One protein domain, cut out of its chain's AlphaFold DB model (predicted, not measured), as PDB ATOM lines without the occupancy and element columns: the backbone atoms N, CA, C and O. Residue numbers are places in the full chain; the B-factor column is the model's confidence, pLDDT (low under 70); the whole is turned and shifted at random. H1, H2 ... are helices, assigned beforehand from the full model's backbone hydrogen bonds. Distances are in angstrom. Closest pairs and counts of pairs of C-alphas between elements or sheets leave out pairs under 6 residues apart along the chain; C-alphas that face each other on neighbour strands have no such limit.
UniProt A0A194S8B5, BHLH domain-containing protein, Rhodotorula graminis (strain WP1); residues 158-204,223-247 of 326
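What this domain is: This is residues 158 to 204 and 223 to 247 of the 326 residues of the protein "BHLH domain-containing protein" of Rhodotorula graminis (strain WP1) (UniProt A0A194S8B5). What shape does the backbone make? It is an open three-armed figure in which the last turns of H1 and the first turns of H2 and H3 come together at one junction, and the rest of each helix sticks out from it as a free arm, residues 158 to 176 of H1, 195 to 204 of H2 and 235 to 247 of H3. H1 and H3 follow each other along the longest axis with a steep angle between them, while H2 leaves the junction to one side. What is it made of, and how large is it? The printed part has 72 residues with three named helices, in the order H1, H2, H3, and no named strand, and its class is all helix. It is extended, with a radius of gyration of the C-alphas of 18.6 A, and flat, with spans of 64 by 39 by 15 A.

How they stand to each other: How does the first helix stand to the second? H1, residues 158 to 186, and H2, residues 188 to 204, touch only at the corner by their tight link, with residues 184 to 185 of H1 and 190 to 194 of H2 alone. Their closest C-alphas are those of Arg 184 and Leu 190, 5.2 A apart, and their lines stand about perpendicular, at 75 degrees. Where does the third helix come in? H3, residues 223 to 247, touches H1 with its residues 223 to 230 alone, and H1 takes part with residues 180 to 184 alone. The closest C-alphas of the two are those of Arg 184 and Ile 226, 6.4 A apart, and the helices run the same way at a steep tilt of 42 degrees. Do H2 and H3 touch as well? They only just touch, with 3 pairs of C-alphas within 8 A, through residues 189 to 190 of H2 and 226 to 229 of H3 alone; the closest C-alphas are those of Leu 190 and Gly 229, 6.5 A apart. They run opposite ways at a shallow tilt of 34 degrees, only just short of steep. What do the backbone N and O atoms show? In H1, H2 and H3 every O i to N i+4 pair is within hydrogen-bond range.

Where its parts are: Where does the first helix lie? H1 has 29 residues, more than either other helix, and runs 42.5 A from C-alpha 158 at (261.913, 220.726, 257.277) to C-alpha 186 at (227.206, 231.428, 235.184). Where is the second? After the one residue Val 187, H2 takes 17 residues and measures 24.6 A from its first to its last C-alpha, ending with C-alpha 204 at (240.380, 254.998, 232.850). And the third? H3 has 25 residues and a length of 36.5 A, and its last C-alpha, that of Ala 247, is at (200.884, 228.148, 237.063).

The domain as a whole: How far does the printed part reach? The two C-alphas farthest apart are those of Ala 158 and Ala 247, the first and last printed residues, at 64.7 A. Is there a cut? Residues 205 to 222 are not printed, and C-alpha 204 is 22.0 A from C-alpha 223 across the cut. The link from H2 to H3 is the link across the cut. Where is the model's confidence low? The mean pLDDT of the printed part is 93.4, and residues 158 to 160 are under 70. The mean is 91 for H1, 92 for H2 and 98 for H3.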
ATOM      1  N   ALA A 158     262.823 219.651 256.881       63.62
ATOM      2  CA  ALA A 158     261.913 220.726 257.277       63.62
ATOM      3  C   ALA A 158     261.729 221.773 256.163       63.62
ATOM      4  O   ALA A 158     260.623 222.275 255.966       63.62
ATOM      5  N   SER A 159     262.788 222.067 255.400       64.44
ATOM      6  CA  SER A 159     262.717 222.974 254.248       64.44
ATOM      7  C   SER A 159     261.882 222.368 253.114       64.44
ATOM      8  O   SER A 159     260.949 223.004 252.622       64.44
ATOM      9  N   ARG A 160     262.113 221.087 252.786       69.38
ATOM     10  CA  ARG A 160     261.332 220.364 251.766       69.38
ATOM     11  C   ARG A 160     259.837 220.296 252.107       69.38
ATOM     12  O   ARG A 160     259.006 220.544 251.236       69.38
ATOM     13  N   ARG A 161     259.485 220.058 253.379       78.75
ATOM     14  CA  ARG A 161     258.084 220.066 253.853       78.75
ATOM     15  C   ARG A 161     257.421 221.448 253.757       78.75
ATOM     16  O   ARG A 161     256.237 221.539 253.452       78.75
ATOM     17  N   LYS A 162     258.160 222.539 253.992       78.38
ATOM     18  CA  LYS A 162     257.624 223.908 253.850       78.38
ATOM     19  C   LYS A 162     257.367 224.270 252.387       78.38
ATOM     20  O   LYS A 162     256.336 224.867 252.077       78.38
ATOM     21  N   VAL A 163     258.271 223.877 251.486       78.00
ATOM     22  CA  VAL A 163     258.103 224.089 250.041       78.00
ATOM     23  C   VAL A 163     256.884 223.322 249.523       78.00
ATOM     24  O   VAL A 163     256.058 223.922 248.834       78.00
ATOM     25  N   SER A 164     256.700 222.056 249.923       90.19
ATOM     26  CA  SER A 164     255.521 221.283 249.509       90.19
ATOM     27  C   SER A 164     254.216 221.907 250.011       90.19
ATOM     28  O   SER A 164     253.293 222.091 249.222       90.19
ATOM     29  N   HIS A 165     254.156 222.338 251.276       94.75
ATOM     30  CA  HIS A 165     252.964 222.991 251.819       94.75
ATOM     31  C   HIS A 165     252.620 224.290 251.074       94.75
ATOM     32  O   HIS A 165     251.468 224.504 250.701       94.75
ATOM     33  N   SER A 166     253.624 225.127 250.785       92.56
ATOM     34  CA  SER A 166     253.413 226.372 250.037       92.56
ATOM     35  C   SER A 166     252.883 226.139 248.616       92.56
ATOM     36  O   SER A 166     252.062 226.917 248.129       92.56
ATOM     37  N   LEU A 167     253.314 225.053 247.962       94.12
ATOM     38  CA  LEU A 167     252.858 224.677 246.627       94.12
ATOM     39  C   LEU A 167     251.422 224.142 246.652       94.12
ATOM     40  O   LEU A 167     250.610 224.535 245.816       94.12
ATOM     41  N   ILE A 168     251.102 223.282 247.621       94.62
ATOM     42  CA  ILE A 168     249.752 222.732 247.801       94.62
ATOM     43  C   ILE A 168     248.754 223.862 248.079       94.62
ATOM     44  O   ILE A 168     247.711 223.936 247.435       94.62
ATOM     45  N   GLU A 169     249.093 224.785 248.979       96.44
ATOM     46  CA  GLU A 169     248.228 225.924 249.295       96.44
ATOM     47  C   GLU A 169     248.075 226.879 248.102       96.44
ATOM     48  O   GLU A 169     246.987 227.404 247.869       96.44
ATOM     49  N   ARG A 170     249.129 227.078 247.298       95.31
ATOM     50  CA  ARG A 170     249.020 227.840 246.047       95.31
ATOM     51  C   ARG A 170     248.001 227.203 245.098       95.31
ATOM     52  O   ARG A 170     247.064 227.888 244.704       95.31
ATOM     53  N   ARG A 171     248.124 225.899 244.823       96.50
ATOM     54  CA  ARG A 171     247.176 225.152 243.969       96.50
ATOM     55  C   ARG A 171     245.746 225.210 244.506       96.50
ATOM     56  O   ARG A 171     244.795 225.384 243.751       96.50
ATOM     57  N   ARG A 172     245.578 225.118 245.830       97.88
ATOM     58  CA  ARG A 172     244.269 225.269 246.480       97.88
ATOM     59  C   ARG A 172     243.662 226.649 246.214       97.88
ATOM     60  O   ARG A 172     242.477 226.741 245.906       97.88
ATOM     61  N   ARG A 173     244.454 227.720 246.332       96.19
ATOM     62  CA  ARG A 173     244.000 229.094 246.054       96.19
ATOM     63  C   ARG A 173     243.654 229.304 244.585       96.19
ATOM     64  O   ARG A 173     242.651 229.956 244.316       96.19
ATOM     65  N   GLU A 174     244.453 228.746 243.679       93.81
ATOM     66  CA  GLU A 174     244.191 228.755 242.235       93.81
ATOM     67  C   GLU A 174     242.829 228.109 241.942       93.81
ATOM     68  O   GLU A 174     241.965 228.761 241.363       93.81
ATOM     69  N   LYS A 175     242.560 226.917 242.495       96.44
ATOM     70  CA  LYS A 175     241.256 226.243 242.356       96.44
ATOM     71  C   LYS A 175     240.088 227.066 242.915       96.44
ATOM     72  O   LYS A 175     239.029 227.141 242.303       96.44
ATOM     73  N   ILE A 176     240.262 227.719 244.067       96.25
ATOM     74  CA  ILE A 176     239.228 228.610 244.629       96.25
ATOM     75  C   ILE A 176     238.954 229.793 243.689       96.25
ATOM     76  O   ILE A 176     237.799 230.173 243.498       96.25
ATOM     77  N   ASN A 177     240.000 230.404 243.128       94.50
ATOM     78  CA  ASN A 177     239.842 231.509 242.187       94.50
ATOM     79  C   ASN A 177     239.159 231.050 240.890       94.50
ATOM     80  O   ASN A 177     238.299 231.772 240.392       94.50
ATOM     81  N   GLU A 178     239.477 229.853 240.400       94.38
ATOM     82  CA  GLU A 178     238.824 229.238 239.241       94.38
ATOM     83  C   GLU A 178     237.320 229.038 239.481       94.38
ATOM     84  O   GLU A 178     236.502 229.485 238.679       94.38
ATOM     85  N   CYS A 179     236.924 228.489 240.636       97.06
ATOM     86  CA  CYS A 179     235.506 228.368 240.995       97.06
ATOM     87  C   CYS A 179     234.800 229.734 241.064       97.06
ATOM     88  O   CYS A 179     233.659 229.872 240.626       97.06
ATOM     89  N   LEU A 180     235.465 230.769 241.591       95.69
ATOM     90  CA  LEU A 180     234.908 232.127 241.606       95.69
ATOM     91  C   LEU A 180     234.779 232.722 240.197       95.69
ATOM     92  O   LEU A 180     233.851 233.491 239.955       95.69
ATOM     93  N   ALA A 181     235.683 232.382 239.277       93.44
ATOM     94  CA  ALA A 181     235.576 232.774 237.875       93.44
ATOM     95  C   ALA A 181     234.363 232.103 237.208       93.44
ATOM     96  O   ALA A 181     233.537 232.804 236.627       93.44
ATOM     97  N   GLN A 182     234.171 230.797 237.413       96.44
ATOM     98  CA  GLN A 182     232.995 230.066 236.917       96.44
ATOM     99  C   GLN A 182     231.673 230.637 237.466       96.44
ATOM    100  O   GLN A 182     230.692 230.780 236.734       96.44
ATOM    101  N   LEU A 183     231.634 231.038 238.744       97.44
ATOM    102  CA  LEU A 183     230.458 231.701 239.324       97.44
ATOM    103  C   LEU A 183     230.139 233.044 238.652       97.44
ATOM    104  O   LEU A 183     228.969 233.374 238.467       97.44
ATOM    105  N   ARG A 184     231.155 233.820 238.260       95.44
ATOM    106  CA  ARG A 184     230.941 235.080 237.527       95.44
ATOM    107  C   ARG A 184     230.333 234.843 236.146       95.44
ATOM    108  O   ARG A 184     229.502 235.637 235.722       95.44
ATOM    109  N   GLU A 185     230.751 233.788 235.454       95.62
ATOM    110  CA  GLU A 185     230.281 233.473 234.100       95.62
ATOM    111  C   GLU A 185     228.855 232.914 234.088       95.62
ATOM    112  O   GLU A 185     228.064 233.242 233.202       95.62
ATOM    113  N   THR A 186     228.514 232.095 235.085       97.56
ATOM    114  CA  THR A 186     227.206 231.428 235.184       97.56
ATOM    115  C   THR A 186     226.081 232.356 235.635       97.56
ATOM    116  O   THR A 186     224.937 232.163 235.227       97.56
ATOM    117  N   VAL A 187     226.375 233.368 236.456       98.19
ATOM    118  CA  VAL A 187     225.365 234.300 236.973       98.19
ATOM    119  C   VAL A 187     225.218 235.505 236.028       98.19
ATOM    120  O   VAL A 187     226.149 236.310 235.922       98.19
ATOM    121  N   PRO A 188     224.047 235.718 235.390       98.06
ATOM    122  CA  PRO A 188     223.884 236.747 234.356       98.06
ATOM    123  C   PRO A 188     224.218 238.177 234.809       98.06
ATOM    124  O   PRO A 188     224.843 238.927 234.061       98.06
ATOM    125  N   SER A 189     223.837 238.551 236.036       97.44
ATOM    126  CA  SER A 189     224.095 239.888 236.592       97.44
ATOM    127  C   SER A 189     225.583 240.144 236.840       97.44
ATOM    128  O   SER A 189     226.079 241.232 236.555       97.44
ATOM    129  N   LEU A 190     226.307 239.131 237.323       96.81
ATOM    130  CA  LEU A 190     227.743 239.220 237.583       96.81
ATOM    131  C   LEU A 190     228.546 239.285 236.288       96.81
ATOM    132  O   LEU A 190     229.529 240.022 236.219       96.81
ATOM    133  N   ARG A 191     228.118 238.564 235.250       95.81
ATOM    134  CA  ARG A 191     228.747 238.637 233.931       95.81
ATOM    135  C   ARG A 191     228.701 240.065 233.378       95.81
ATOM    136  O   ARG A 191     229.740 240.637 233.056       95.81
ATOM    137  N   GLU A 192     227.513 240.671 233.365       96.00
ATOM    138  CA  GLU A 192     227.313 242.034 232.853       96.00
ATOM    139  C   GLU A 192     228.053 243.090 233.695       96.00
ATOM    140  O   GLU A 192     228.717 243.983 233.158       96.00
ATOM    141  N   GLU A 193     227.983 242.998 235.027       94.50
ATOM    142  CA  GLU A 193     228.673 243.942 235.909       94.50
ATOM    143  C   GLU A 193     230.199 243.810 235.811       94.50
ATOM    144  O   GLU A 193     230.919 244.816 235.830       94.50
ATOM    145  N   GLY A 194     230.699 242.582 235.659       92.00
ATOM    146  CA  GLY A 194     232.115 242.288 235.486       92.00
ATOM    147  C   GLY A 194     232.660 242.941 234.227       92.00
ATOM    148  O   GLY A 194     233.625 243.705 234.298       92.00
ATOM    149  N   GLU A 195     231.987 242.730 233.097       92.19
ATOM    150  CA  GLU A 195     232.320 243.366 231.820       92.19
ATOM    151  C   GLU A 195     232.252 244.894 231.909       92.19
ATOM    152  O   GLU A 195     233.172 245.585 231.459       92.19
ATOM    153  N   ARG A 196     231.221 245.443 232.569       93.75
ATOM    154  CA  ARG A 196     231.081 246.889 232.787       93.75
ATOM    155  C   ARG A 196     232.244 247.456 233.606       93.75
ATOM    156  O   ARG A 196     232.787 248.504 233.247       93.75
ATOM    157  N   LYS A 197     232.666 246.785 234.685       91.62
ATOM    158  CA  LYS A 197     233.811 247.218 235.512       91.62
ATOM    159  C   LYS A 197     235.135 247.093 234.753       91.62
ATOM    160  O   LYS A 197     235.943 248.022 234.811       91.62
ATOM    161  N   VAL A 198     235.329 246.017 233.986       89.06
ATOM    162  CA  VAL A 198     236.490 245.839 233.094       89.06
ATOM    163  C   VAL A 198     236.548 246.956 232.049       89.06
ATOM    164  O   VAL A 198     237.599 247.573 231.864       89.06
ATOM    165  N   ALA A 199     235.425 247.271 231.399       89.81
ATOM    166  CA  ALA A 199     235.336 248.341 230.408       89.81
ATOM    167  C   ALA A 199     235.671 249.709 231.023       89.81
ATOM    168  O   ALA A 199     236.477 250.457 230.468       89.81
ATOM    169  N   ARG A 200     235.152 249.996 232.223       88.88
ATOM    170  CA  ARG A 200     235.444 251.236 232.964       88.88
ATOM    171  C   ARG A 200     236.917 251.342 233.357       88.88
ATOM    172  O   ARG A 200     237.503 252.425 233.302       88.88
ATOM    173  N   ALA A 201     237.536 250.226 233.742       86.44
ATOM    174  CA  ALA A 201     238.966 250.166 234.026       86.44
ATOM    175  C   ALA A 201     239.801 250.395 232.754       86.44
ATOM    176  O   ALA A 201     240.776 251.148 232.782       86.44
ATOM    177  N   LYS A 202     239.382 249.815 231.621       85.56
ATOM    178  CA  LYS A 202     240.011 250.006 230.306       85.56
ATOM    179  C   LYS A 202     239.932 251.462 229.836       85.56
ATOM    180  O   LYS A 202     240.919 251.979 229.312       85.56
ATOM    181  N   GLU A 203     238.805 252.136 230.064       86.19
ATOM    182  CA  GLU A 203     238.609 253.555 229.740       86.19
ATOM    183  C   GLU A 203     239.500 254.466 230.597       86.19
ATOM    184  O   GLU A 203     240.222 255.317 230.075       86.19
ATOM    185  N   ARG A 204     239.542 254.227 231.914       85.25
ATOM    186  CA  ARG A 204     240.380 254.998 232.850       85.25
ATOM    187  C   ARG A 204     241.887 254.747 232.667       85.25
ATOM    188  O   ARG A 204     242.705 255.555 233.104       85.25
ATOM    189  N   LYS A 223     235.313 239.540 245.499       95.56
ATOM    190  CA  LYS A 223     234.887 238.166 245.851       95.56
ATOM    191  C   LYS A 223     233.546 238.138 246.590       95.56
ATOM    192  O   LYS A 223     232.717 237.280 246.323       95.56
ATOM    193  N   LEU A 224     233.328 239.105 247.478       96.75
ATOM    194  CA  LEU A 224     232.080 239.245 248.228       96.75
ATOM    195  C   LEU A 224     230.891 239.625 247.329       96.75
ATOM    196  O   LEU A 224     229.808 239.091 247.529       96.75
ATOM    197  N   GLU A 225     231.098 240.469 246.311       96.44
ATOM    198  CA  GLU A 225     230.048 240.834 245.344       96.44
ATOM    199  C   GLU A 225     229.615 239.614 244.521       96.44
ATOM    200  O   GLU A 225     228.426 239.424 244.288       96.44
ATOM    201  N   ILE A 226     230.567 238.749 244.140       96.62
ATOM    202  CA  ILE A 226     230.267 237.484 243.448       96.62
ATOM    203  C   ILE A 226     229.353 236.627 244.322       96.62
ATOM    204  O   ILE A 226     228.283 236.226 243.883       96.62
ATOM    205  N   LEU A 227     229.748 236.380 245.574       98.38
ATOM    206  CA  LEU A 227     228.983 235.523 246.479       98.38
ATOM    207  C   LEU A 227     227.577 236.080 246.742       98.38
ATOM    208  O   LEU A 227     226.605 235.332 246.681       98.38
ATOM    209  N   GLN A 228     227.452 237.390 246.976       98.38
ATOM    210  CA  GLN A 228     226.155 238.048 247.157       98.38
ATOM    211  C   GLN A 228     225.282 237.956 245.899       98.38
ATOM    212  O   GLN A 228     224.111 237.592 245.992       98.38
ATOM    213  N   GLY A 229     225.849 238.230 244.721       98.00
ATOM    214  CA  GLY A 229     225.128 238.130 243.453       98.00
ATOM    215  C   GLY A 229     224.660 236.706 243.148       98.00
ATOM    216  O   GLY A 229     223.544 236.525 242.665       98.00
ATOM    217  N   THR A 230     225.464 235.693 243.485       98.62
ATOM    218  CA  THR A 230     225.071 234.284 243.358       98.62
ATOM    219  C   THR A 230     223.898 233.936 244.276       98.62
ATOM    220  O   THR A 230     222.961 233.290 243.813       98.62
ATOM    221  N   ILE A 231     223.899 234.384 245.538       98.56
ATOM    222  CA  ILE A 231     222.782 234.142 246.473       98.56
ATOM    223  C   ILE A 231     221.486 234.748 245.925       98.56
ATOM    224  O   ILE A 231     220.493 234.040 245.778       98.56
ATOM    225  N   LEU A 232     221.524 236.021 245.517       98.56
ATOM    226  CA  LEU A 232     220.361 236.705 244.939       98.56
ATOM    227  C   LEU A 232     219.839 236.005 243.676       98.56
ATOM    228  O   LEU A 232     218.634 235.961 243.432       98.56
ATOM    229  N   TYR A 233     220.741 235.454 242.861       98.56
ATOM    230  CA  TYR A 233     220.355 234.709 241.670       98.56
ATOM    231  C   TYR A 233     219.669 233.381 242.011       98.56
ATOM    232  O   TYR A 233     218.660 233.053 241.388       98.56
ATOM    233  N   ILE A 234     220.158 232.651 243.019       98.56
ATOM    234  CA  ILE A 234     219.515 231.422 243.510       98.56
ATOM    235  C   ILE A 234     218.106 231.723 244.031       98.56
ATOM    236  O   ILE A 234     217.170 231.009 243.675       98.56
ATOM    237  N   ASP A 235     217.935 232.788 244.815       98.62
ATOM    238  CA  ASP A 235     216.622 233.165 245.352       98.62
ATOM    239  C   ASP A 235     215.642 233.531 244.232       98.62
ATOM    240  O   ASP A 235     214.509 233.051 244.214       98.62
ATOM    241  N   ARG A 236     216.101 234.278 243.220       98.56
ATOM    242  CA  ARG A 236     215.300 234.571 242.023       98.56
ATOM    243  C   ARG A 236     214.887 233.301 241.274       98.56
ATOM    244  O   ARG A 236     213.755 233.218 240.801       98.56
ATOM    245  N   LEU A 237     215.799 232.339 241.118       98.56
ATOM    246  CA  LEU A 237     215.493 231.069 240.456       98.56
ATOM    247  C   LEU A 237     214.452 230.266 241.240       98.56
ATOM    248  O   LEU A 237     213.541 229.726 240.623       98.56
ATOM    249  N   ARG A 238     214.544 230.238 242.575       98.25
ATOM    250  CA  ARG A 238     213.546 229.588 243.441       98.25
ATOM    251  C   ARG A 238     212.166 230.211 243.272       98.25
ATOM    252  O   ARG A 238     211.241 229.497 242.912       98.25
ATOM    253  N   SER A 239     212.056 231.538 243.382       98.56
ATOM    254  CA  SER A 239     210.779 232.231 243.151       98.56
ATOM    255  C   SER A 239     210.200 231.937 241.766       98.56
ATOM    256  O   SER A 239     208.994 231.770 241.618       98.56
ATOM    257  N   ARG A 240     211.054 231.821 240.740       98.31
ATOM    258  CA  ARG A 240     210.605 231.486 239.385       98.31
ATOM    259  C   ARG A 240     210.094 230.050 239.260       98.31
ATOM    260  O   ARG A 240     209.164 229.817 238.492       98.31
ATOM    261  N   VAL A 241     210.706 229.098 239.961       97.69
ATOM    262  CA  VAL A 241     210.208 227.717 240.029       97.69
ATOM    263  C   VAL A 241     208.843 227.698 240.712       97.69
ATOM    264  O   VAL A 241     207.906 227.174 240.120       97.69
ATOM    265  N   ASP A 242     208.695 228.374 241.854       98.06
ATOM    266  CA  ASP A 242     207.427 228.443 242.595       98.06
ATOM    267  C   ASP A 242     206.285 229.033 241.739       98.06
ATOM    268  O   ASP A 242     205.174 228.503 241.708       98.06
ATOM    269  N   GLU A 243     206.558 230.102 240.978       97.62
ATOM    270  CA  GLU A 243     205.602 230.690 240.026       97.62
ATOM    271  C   GLU A 243     205.166 229.697 238.938       97.62
ATOM    272  O   GLU A 243     203.986 229.622 238.589       97.62
ATOM    273  N   LEU A 244     206.122 228.956 238.370       96.56
ATOM    274  CA  LEU A 244     205.857 227.989 237.307       96.56
ATOM    275  C   LEU A 244     205.110 226.761 237.831       96.56
ATOM    276  O   LEU A 244     204.240 226.244 237.133       96.56
ATOM    277  N   GLU A 245     205.402 226.320 239.052       96.00
ATOM    278  CA  GLU A 245     204.678 225.235 239.717       96.00
ATOM    279  C   GLU A 245     203.232 225.639 240.031       96.00
ATOM    280  O   GLU A 245     202.303 224.882 239.731       96.00
ATOM    281  N   ALA A 246     203.020 226.865 240.523       95.94
ATOM    282  CA  ALA A 246     201.685 227.411 240.759       95.94
ATOM    283  C   ALA A 246     200.884 227.566 239.453       95.94
ATOM    284  O   ALA A 246     199.701 227.223 239.403       95.94
ATOM    285  N   ALA A 247     201.520 228.038 238.375       95.19
ATOM    286  CA  ALA A 247     200.884 228.148 237.063       95.19
ATOM    287  C   ALA A 247     200.593 226.770 236.439       95.19
ATOM    288  O   ALA A 247     199.536 226.569 235.843       95.19
TER     289      ALA A 247